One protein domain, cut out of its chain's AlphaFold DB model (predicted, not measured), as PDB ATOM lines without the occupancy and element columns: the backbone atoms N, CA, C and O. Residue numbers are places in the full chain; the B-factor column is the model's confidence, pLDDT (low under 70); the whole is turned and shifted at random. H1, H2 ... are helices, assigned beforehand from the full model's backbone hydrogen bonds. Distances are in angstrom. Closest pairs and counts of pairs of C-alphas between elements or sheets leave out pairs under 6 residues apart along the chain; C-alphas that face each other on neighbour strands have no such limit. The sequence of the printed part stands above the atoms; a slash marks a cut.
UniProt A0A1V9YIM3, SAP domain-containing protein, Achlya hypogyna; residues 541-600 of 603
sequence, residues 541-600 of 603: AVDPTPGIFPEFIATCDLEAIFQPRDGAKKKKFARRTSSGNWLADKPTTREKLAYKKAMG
ATOM      1  N   ALA A 541      39.359  36.651  61.470       87.12
ATOM      2  CA  ALA A 541      39.233  37.341  60.198       87.12
ATOM      3  C   ALA A 541      38.228  38.497  60.314       87.12
ATOM      4  O   ALA A 541      37.052  38.308  60.625       87.12
ATOM      5  N   VAL A 542      38.705  39.714  60.062       86.88
ATOM      6  CA  VAL A 542      37.872  40.918  60.048       86.88
ATOM      7  C   VAL A 542      37.255  41.055  58.662       86.88
ATOM      8  O   VAL A 542      37.977  41.070  57.667       86.88
ATOM      9  N   ASP A 543      35.930  41.179  58.597       89.06
ATOM     10  CA  ASP A 543      35.215  41.460  57.350       89.06
ATOM     11  C   ASP A 543      35.713  42.794  56.756       89.06
ATOM     12  O   ASP A 543      35.545  43.836  57.397       89.06
ATOM     13  N   PRO A 544      36.305  42.815  55.548       89.12
ATOM     14  CA  PRO A 544      36.717  44.065  54.916       89.12
ATOM     15  C   PRO A 544      35.528  44.843  54.313       89.12
ATOM     16  O   PRO A 544      35.678  46.010  53.949       89.12
ATOM     17  N   THR A 545      34.342  44.231  54.211       84.56
ATOM     18  CA  THR A 545      33.153  44.759  53.511       84.56
ATOM     19  C   THR A 545      32.419  45.935  54.189       84.56
ATOM     20  O   THR A 545      31.696  46.643  53.506       84.56
ATOM     21  N   PRO A 546      32.476  46.181  55.509       83.88
ATOM     22  CA  PRO A 546      31.913  47.416  56.072       83.88
ATOM     23  C   PRO A 546      32.911  48.584  56.107       83.88
ATOM     24  O   PRO A 546      32.478  49.730  56.168       83.88
ATOM     25  N   GLY A 547      34.224  48.312  56.097       85.38
ATOM     26  CA  GLY A 547      35.257  49.333  56.319       85.38
ATOM     27  C   GLY A 547      36.042  49.745  55.073       85.38
ATOM     28  O   GLY A 547      36.303  50.927  54.882       85.38
ATOM     29  N   ILE A 548      36.431  48.779  54.236       89.19
ATOM     30  CA  ILE A 548      37.343  49.005  53.103       89.19
ATOM     31  C   ILE A 548      36.569  49.059  51.789       89.19
ATOM     32  O   ILE A 548      36.786  49.949  50.969       89.19
ATOM     33  N   PHE A 549      35.652  48.115  51.587       86.00
ATOM     34  CA  PHE A 549      34.862  48.033  50.364       86.00
ATOM     35  C   PHE A 549      33.430  48.448  50.664       86.00
ATOM     36  O   PHE A 549      32.801  47.774  51.462       86.00
ATOM     37  N   PRO A 550      32.865  49.491  50.039       82.94
ATOM     38  CA  PRO A 550      31.445  49.785  50.183       82.94
ATOM     39  C   PRO A 550      30.611  48.540  49.846       82.94
ATOM     40  O   PRO A 550      30.907  47.844  48.874       82.94
ATOM     41  N   GLU A 551      29.546  48.281  50.613       74.75
ATOM     42  CA  GLU A 551      28.770  47.023  50.642       74.75
ATOM     43  C   GLU A 551      28.047  46.631  49.330       74.75
ATOM     44  O   GLU A 551      27.204  45.731  49.339       74.75
ATOM     45  N   PHE A 552      28.315  47.354  48.239       72.50
ATOM     46  CA  PHE A 552      28.247  46.998  46.819       72.50
ATOM     47  C   PHE A 552      28.249  48.316  46.027       72.50
ATOM     48  O   PHE A 552      27.374  49.160  46.231       72.50
ATOM     49  N   ILE A 553      29.160  48.486  45.065       75.62
ATOM     50  CA  ILE A 553      29.037  49.571  44.079       75.62
ATOM     51  C   ILE A 553      27.915  49.162  43.118       75.62
ATOM     52  O   ILE A 553      28.119  48.424  42.158       75.62
ATOM     53  N   ALA A 554      26.686  49.568  43.435       68.44
ATOM     54  CA  ALA A 554      25.479  49.101  42.755       68.44
ATOM     55  C   ALA A 554      25.379  49.555  41.288       68.44
ATOM     56  O   ALA A 554      24.557  49.027  40.533       68.44
ATOM     57  N   THR A 555      26.181  50.542  40.892       84.94
ATOM     58  CA  THR A 555      26.121  51.185  39.584       84.94
ATOM     59  C   THR A 555      27.525  51.536  39.107       84.94
ATOM     60  O   THR A 555      28.239  52.274  39.775       84.94
ATOM     61  N   CYS A 556      27.904  51.038  37.932       88.25
ATOM     62  CA  CYS A 556      29.025  51.582  37.172       88.25
ATOM     63  C   CYS A 556      28.481  52.722  36.303       88.25
ATOM     64  O   CYS A 556      27.695  52.470  35.382       88.25
ATOM     65  N   ASP A 557      28.828  53.960  36.653       92.00
ATOM     66  CA  ASP A 557      28.443  55.143  35.890       92.00
ATOM     67  C   ASP A 557      29.485  55.423  34.800       92.00
ATOM     68  O   ASP A 557      30.547  55.998  35.038       92.00
ATOM     69  N   LEU A 558      29.170  54.978  33.584       92.25
ATOM     70  CA  LEU A 558      30.038  55.160  32.424       92.25
ATOM     71  C   LEU A 558      30.141  56.634  32.006       92.25
ATOM     72  O   LEU A 558      31.130  57.011  31.383       92.25
ATOM     73  N   GLU A 559      29.157  57.476  32.342       92.38
ATOM     74  CA  GLU A 559      29.227  58.905  32.030       92.38
ATOM     75  C   GLU A 559      30.256  59.607  32.917       92.38
ATOM     76  O   GLU A 559      31.047  60.397  32.406       92.38
ATOM     77  N   ALA A 560      30.314  59.257  34.204       92.94
ATOM     78  CA  ALA A 560      31.302  59.797  35.135       92.94
ATOM     79  C   ALA A 560      32.739  59.354  34.808       92.94
ATOM     80  O   ALA A 560      33.666  60.156  34.916       92.94
ATOM     81  N   ILE A 561      32.921  58.095  34.391       92.62
ATOM     82  CA  ILE A 561      34.248  57.530  34.091       92.62
ATOM     83  C   ILE A 561      34.798  58.085  32.777       92.62
ATOM     84  O   ILE A 561      35.942  58.523  32.721       92.62
ATOM     85  N   PHE A 562      33.998  58.055  31.709       93.38
ATOM     86  CA  PHE A 562      34.483  58.410  30.373       93.38
ATOM     87  C   PHE A 562      34.271  59.879  30.013       93.38
ATOM     88  O   PHE A 562      34.782  60.309  28.980       93.38
ATOM     89  N   GLN A 563      33.493  60.622  30.812       92.75
ATOM     90  CA  GLN A 563      33.157  62.039  30.616       92.75
ATOM     91  C   GLN A 563      32.979  62.405  29.133       92.75
ATOM     92  O   GLN A 563      33.650  63.306  28.617       92.75
ATOM     93  N   PRO A 564      32.126  61.676  28.387       89.00
ATOM     94  CA  PRO A 564      32.072  61.817  26.944       89.00
ATOM     95  C   PRO A 564      31.650  63.241  26.573       89.00
ATOM     96  O   PRO A 564      30.539  63.677  26.883       89.00
ATOM     97  N   ARG A 565      32.528  63.947  25.853       89.44
ATOM     98  CA  ARG A 565      32.204  65.252  25.259       89.44
ATOM     99  C   ARG A 565      31.099  65.137  24.205       89.44
ATOM    100  O   ARG A 565      30.281  66.039  24.069       89.44
ATOM    101  N   ASP A 566      31.014  63.994  23.525       89.94
ATOM    102  CA  ASP A 566      30.005  63.754  22.495       89.94
ATOM    103  C   ASP A 566      28.655  63.351  23.107       89.94
ATOM    104  O   ASP A 566      28.505  62.261  23.673       89.94
ATOM    105  N   GLY A 567      27.617  64.166  22.895       86.12
ATOM    106  CA  GLY A 567      26.247  63.863  23.344       86.12
ATOM    107  C   GLY A 567      25.679  62.543  22.790       86.12
ATOM    108  O   GLY A 567      24.831  61.908  23.418       86.12
ATOM    109  N   ALA A 568      26.190  62.060  21.653       84.56
ATOM    110  CA  ALA A 568      25.816  60.762  21.087       84.56
ATOM    111  C   ALA A 568      26.320  59.567  21.921       84.56
ATOM    112  O   ALA A 568      25.662  58.523  21.958       84.56
ATOM    113  N   LYS A 569      27.466  59.702  22.605       87.56
ATOM    114  CA  LYS A 569      28.027  58.654  23.475       87.56
ATOM    115  C   LYS A 569      27.282  58.586  24.811       87.56
ATOM    116  O   LYS A 569      26.979  57.481  25.252       87.56
ATOM    117  N   LYS A 570      26.851  59.731  25.362       88.88
ATOM    118  CA  LYS A 570      25.965  59.795  26.548       88.88
ATOM    119  C   LYS A 570      24.694  58.962  26.353       88.88
ATOM    120  O   LYS A 570      24.398  58.052  27.122       88.88
ATOM    121  N   LYS A 571      24.015  59.136  25.210       89.12
ATOM    122  CA  LYS A 571      22.811  58.349  24.871       89.12
ATOM    123  C   LYS A 571      23.066  56.835  24.837       89.12
ATOM    124  O   LYS A 571      22.171  56.067  25.180       89.12
ATOM    125  N   LYS A 572      24.262  56.385  24.433       89.12
ATOM    126  CA  LYS A 572      24.621  54.956  24.439       89.12
ATOM    127  C   LYS A 572      24.864  54.424  25.854       89.12
ATOM    128  O   LYS A 572      24.499  53.285  26.114       89.12
ATOM    129  N   PHE A 573      25.425  55.234  26.751       92.19
ATOM    130  CA  PHE A 573      25.656  54.860  28.151       92.19
ATOM    131  C   PHE A 573      24.358  54.786  28.964       92.19
ATOM    132  O   PHE A 573      24.187  53.867  29.766       92.19
ATOM    133  N   ALA A 574      23.398  55.672  28.683       88.69
ATOM    134  CA  ALA A 574      22.073  55.629  29.299       88.69
ATOM    135  C   ALA A 574      21.200  54.465  28.786       88.69
ATOM    136  O   ALA A 574      20.371  53.917  29.519       88.69
ATOM    137  N   ARG A 575      21.360  54.060  27.518       90.94
ATOM    138  CA  ARG A 575      20.486  53.055  26.899       90.94
ATOM    139  C   ARG A 575      20.872  51.637  27.321       90.94
ATOM    140  O   ARG A 575      21.728  51.005  26.710       90.94
ATOM    141  N   ARG A 576      20.167  51.092  28.315       88.06
ATOM    142  CA  ARG A 576      20.301  49.685  28.724       88.06
ATOM    143  C   ARG A 576      19.308  48.785  27.989       88.06
ATOM    144  O   ARG A 576      18.120  49.086  27.896       88.06
ATOM    145  N   THR A 577      19.799  47.667  27.469       90.81
ATOM    146  CA  THR A 577      18.969  46.537  27.026       90.81
ATOM    147  C   THR A 577      18.639  45.641  28.229       90.81
ATOM    148  O   THR A 577      19.035  45.933  29.358       90.81
ATOM    149  N   SER A 578      17.904  44.544  28.024       90.31
ATOM    150  CA  SER A 578      17.564  43.594  29.099       90.31
ATOM    151  C   SER A 578      18.788  43.032  29.836       90.31
ATOM    152  O   SER A 578      18.668  42.698  31.011       90.31
ATOM    153  N   SER A 579      19.969  43.010  29.205       86.50
ATOM    154  CA  SER A 579      21.236  42.636  29.849       86.50
ATOM    155  C   SER A 579      21.698  43.618  30.927       86.50
ATOM    156  O   SER A 579      22.627  43.318  31.662       86.50
ATOM    157  N   GLY A 580      21.083  44.798  31.042       85.38
ATOM    158  CA  GLY A 580      21.349  45.750  32.117       85.38
ATOM    159  C   GLY A 580      20.540  45.500  33.393       85.38
ATOM    160  O   GLY A 580      20.771  46.202  34.380       85.38
ATOM    161  N   ASN A 581      19.600  44.546  33.388       85.31
ATOM    162  CA  ASN A 581      18.710  44.271  34.513       85.31
ATOM    163  C   ASN A 581      19.213  43.106  35.384       85.31
ATOM    164  O   ASN A 581      18.643  42.020  35.379       85.31
ATOM    165  N   TRP A 582      20.249  43.370  36.179       85.62
ATOM    166  CA  TRP A 582      20.817  42.427  37.157       85.62
ATOM    167  C   TRP A 582      20.108  42.479  38.519       85.62
ATOM    168  O   TRP A 582      20.654  42.040  39.527       85.62
ATOM    169  N   LEU A 583      18.905  43.064  38.604       79.38
ATOM    170  CA  LEU A 583      18.183  43.172  39.880       79.38
ATOM    171  C   LEU A 583      17.849  41.800  40.478       79.38
ATOM    172  O   LEU A 583      17.789  41.688  41.700       79.38
ATOM    173  N   ALA A 584      17.662  40.783  39.633       80.06
ATOM    174  CA  ALA A 584      17.439  39.404  40.061       80.06
ATOM    175  C   ALA A 584      18.712  38.723  40.596       80.06
ATOM    176  O   ALA A 584      18.602  37.837  41.435       80.06
ATOM    177  N   ASP A 585      19.893  39.180  40.171       83.62
ATOM    178  CA  ASP A 585      21.185  38.570  40.508       83.62
ATOM    179  C   ASP A 585      21.869  39.249  41.704       83.62
ATOM    180  O   ASP A 585      22.989  38.903  42.081       83.62
ATOM    181  N   LYS A 586      21.215  40.239  42.325       86.19
ATOM    182  CA  LYS A 586      21.737  40.850  43.549       86.19
ATOM    183  C   LYS A 586      21.680  39.825  44.686       86.19
ATOM    184  O   LYS A 586      20.584  39.341  44.978       86.19
ATOM    185  N   PRO A 587      22.803  39.556  45.381       89.62
ATOM    186  CA  PRO A 587      22.795  38.635  46.503       89.62
ATOM    187  C   PRO A 587      21.833  39.148  47.570       89.62
ATOM    188  O   PRO A 587      21.915  40.288  48.043       89.62
ATOM    189  N   THR A 588      20.892  38.291  47.933       91.38
ATOM    190  CA  THR A 588      19.915  38.545  48.980       91.38
ATOM    191  C   THR A 588      20.623  38.741  50.321       91.38
ATOM    192  O   THR A 588      21.704  38.205  50.570       91.38
ATOM    193  N   THR A 589      19.999  39.467  51.250       90.88
ATOM    194  CA  THR A 589      20.549  39.663  52.608       90.88
ATOM    195  C   THR A 589      20.870  38.333  53.295       90.88
ATOM    196  O   THR A 589      21.834  38.227  54.049       90.88
ATOM    197  N   ARG A 590      20.084  37.292  52.998       94.25
ATOM    198  CA  ARG A 590      20.313  35.938  53.502       94.25
ATOM    199  C   ARG A 590      21.591  35.320  52.936       94.25
ATOM    200  O   ARG A 590      22.326  34.704  53.699       94.25
ATOM    201  N   GLU A 591      21.855  35.477  51.642       94.25
ATOM    202  CA  GLU A 591      23.089  34.995  51.006       94.25
ATOM    203  C   GLU A 591      24.308  35.760  51.515       94.25
ATOM    204  O   GLU A 591      25.311  35.136  51.841       94.25
ATOM    205  N   LYS A 592      24.193  37.081  51.700       91.31
ATOM    206  CA  LYS A 592      25.247  37.892  52.329       91.31
ATOM    207  C   LYS A 592      25.593  37.387  53.734       91.31
ATOM    208  O   LYS A 592      26.764  37.213  54.048       91.31
ATOM    209  N   LEU A 593      24.591  37.108  54.574       92.06
ATOM    210  CA  LEU A 593      24.812  36.552  55.915       92.06
ATOM    211  C   LEU A 593      25.379  35.128  55.873       92.06
ATOM    212  O   LEU A 593      26.264  34.802  56.658       92.06
ATOM    213  N   ALA A 594      24.894  34.285  54.958       94.00
ATOM    214  CA  ALA A 594      25.416  32.931  54.782       94.00
ATOM    215  C   ALA A 594      26.890  32.950  54.355       94.00
ATOM    216  O   ALA A 594      27.684  32.189  54.898       94.00
ATOM    217  N   TYR A 595      27.259  33.856  53.446       91.38
ATOM    218  CA  TYR A 595      28.640  34.088  53.037       91.38
ATOM    219  C   TYR A 595      29.500  34.562  54.213       91.38
ATOM    220  O   TYR A 595      30.521  33.944  54.497       91.38
ATOM    221  N   LYS A 596      29.059  35.584  54.960       91.25
ATOM    222  CA  LYS A 596      29.784  36.065  56.148       91.25
ATOM    223  C   LYS A 596      30.008  34.961  57.181       91.25
ATOM    224  O   LYS A 596      31.101  34.848  57.723       91.25
ATOM    225  N   LYS A 597      29.006  34.107  57.402       91.75
ATOM    226  CA  LYS A 597      29.125  32.950  58.293       91.75
ATOM    227  C   LYS A 597      30.091  31.892  57.753       91.75
ATOM    228  O   LYS A 597      30.901  31.381  58.513       91.75
ATOM    229  N   ALA A 598      30.024  31.570  56.460       89.56
ATOM    230  CA  ALA A 598      30.924  30.602  55.828       89.56
ATOM    231  C   ALA A 598      32.389  31.069  55.835       89.56
ATOM    232  O   ALA A 598      33.289  30.247  55.963       89.56
ATOM    233  N   MET A 599      32.611  32.381  55.740       88.69
ATOM    234  CA  MET A 599      33.932  33.008  55.818       88.69
ATOM    235  C   MET A 599      34.420  33.240  57.256       88.69
ATOM    236  O   MET A 599      35.520  33.752  57.438       88.69
ATOM    237  N   GLY A 600      33.624  32.903  58.279       88.00
ATOM    238  CA  GLY A 600      33.995  33.113  59.685       88.00
ATOM    239  C   GLY A 600      33.988  34.579  60.136       88.00
ATOM    240  O   GLY A 600      34.506  34.892  61.200       88.00
TER     241      GLY A 600
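This is residues 541 to 600 of the 603 residues of the protein "SAP domain-containing protein" of Achlya hypogyna (UniProt A0A1V9YIM3). The printed part makes one long, flat, open loop: a stretch with no named element, residues 541 to 557, runs out to H1, the chain turns round at the far end through H2, and it comes back by way of H3 to H4, close to where it started. The helices form no bundle; H1 and H2 sit at the turn, while H3 and H4 are strung singly along the way back. Of the 60 residues printed, 27 are in the four named helices, H1, H2, H3 and H4 in that order; this is under half, there is no named strand, and the class is all helix. The whole is extended, with a radius of gyration of the C-alphas of 16.5 A, and its C-alphas span 48 by 26 by 11 A.

After residues 541 to 557 comes H1, residues 558 to 562. A tight link of 4 residues joins it to H2, residues 567 to 574. H1 and H2 only just touch, with 3 pairs of C-alphas within 8 A; the closest are those of Leu 558 and Phe 573, 6.1 A apart. A short link of 7 residues leads on to H3, residues 582 to 585, and this link, residues 575 to 581, stands free. H2 and H3 are apart. A tight link of 3 residues joins H3 to H4, residues 589 to 598, and these two are apart as well. H3 and H4 touch no helix. In H1 and H4 every O i to N i+4 pair is within hydrogen-bond range, in H2 3 of 4 are, and H3 is too short for such a pair, but its one O i to N i+3 pair is within range.

The printed part begins at C-alpha 541, at (39.233, 37.341, 60.198). H1 begins at C-alpha 558, at (30.038, 55.160, 32.424), and measures 5.9 A from first to last C-alpha. H2 measures 11.0 A, and H3, of four residues, 5.1 A. H4, the longest helix with 10 residues, measures 14.1 A and ends at C-alpha 598, at (30.924, 30.602, 55.828).

The two C-alphas farthest apart are those of Asp 566 and Gly 600, 48.4 A, while the first and last printed C-alphas, of Ala 541 and Gly 600, are 6.8 A apart. The outline is flat. The C-alphas of residues 541 to 557 lie 3 to 24 A from the mean of all C-alphas. The printed part has no cut, and no link between helices is long. The mean pLDDT of the printed part is 87.7, and one residue, Ala 554, is under 70.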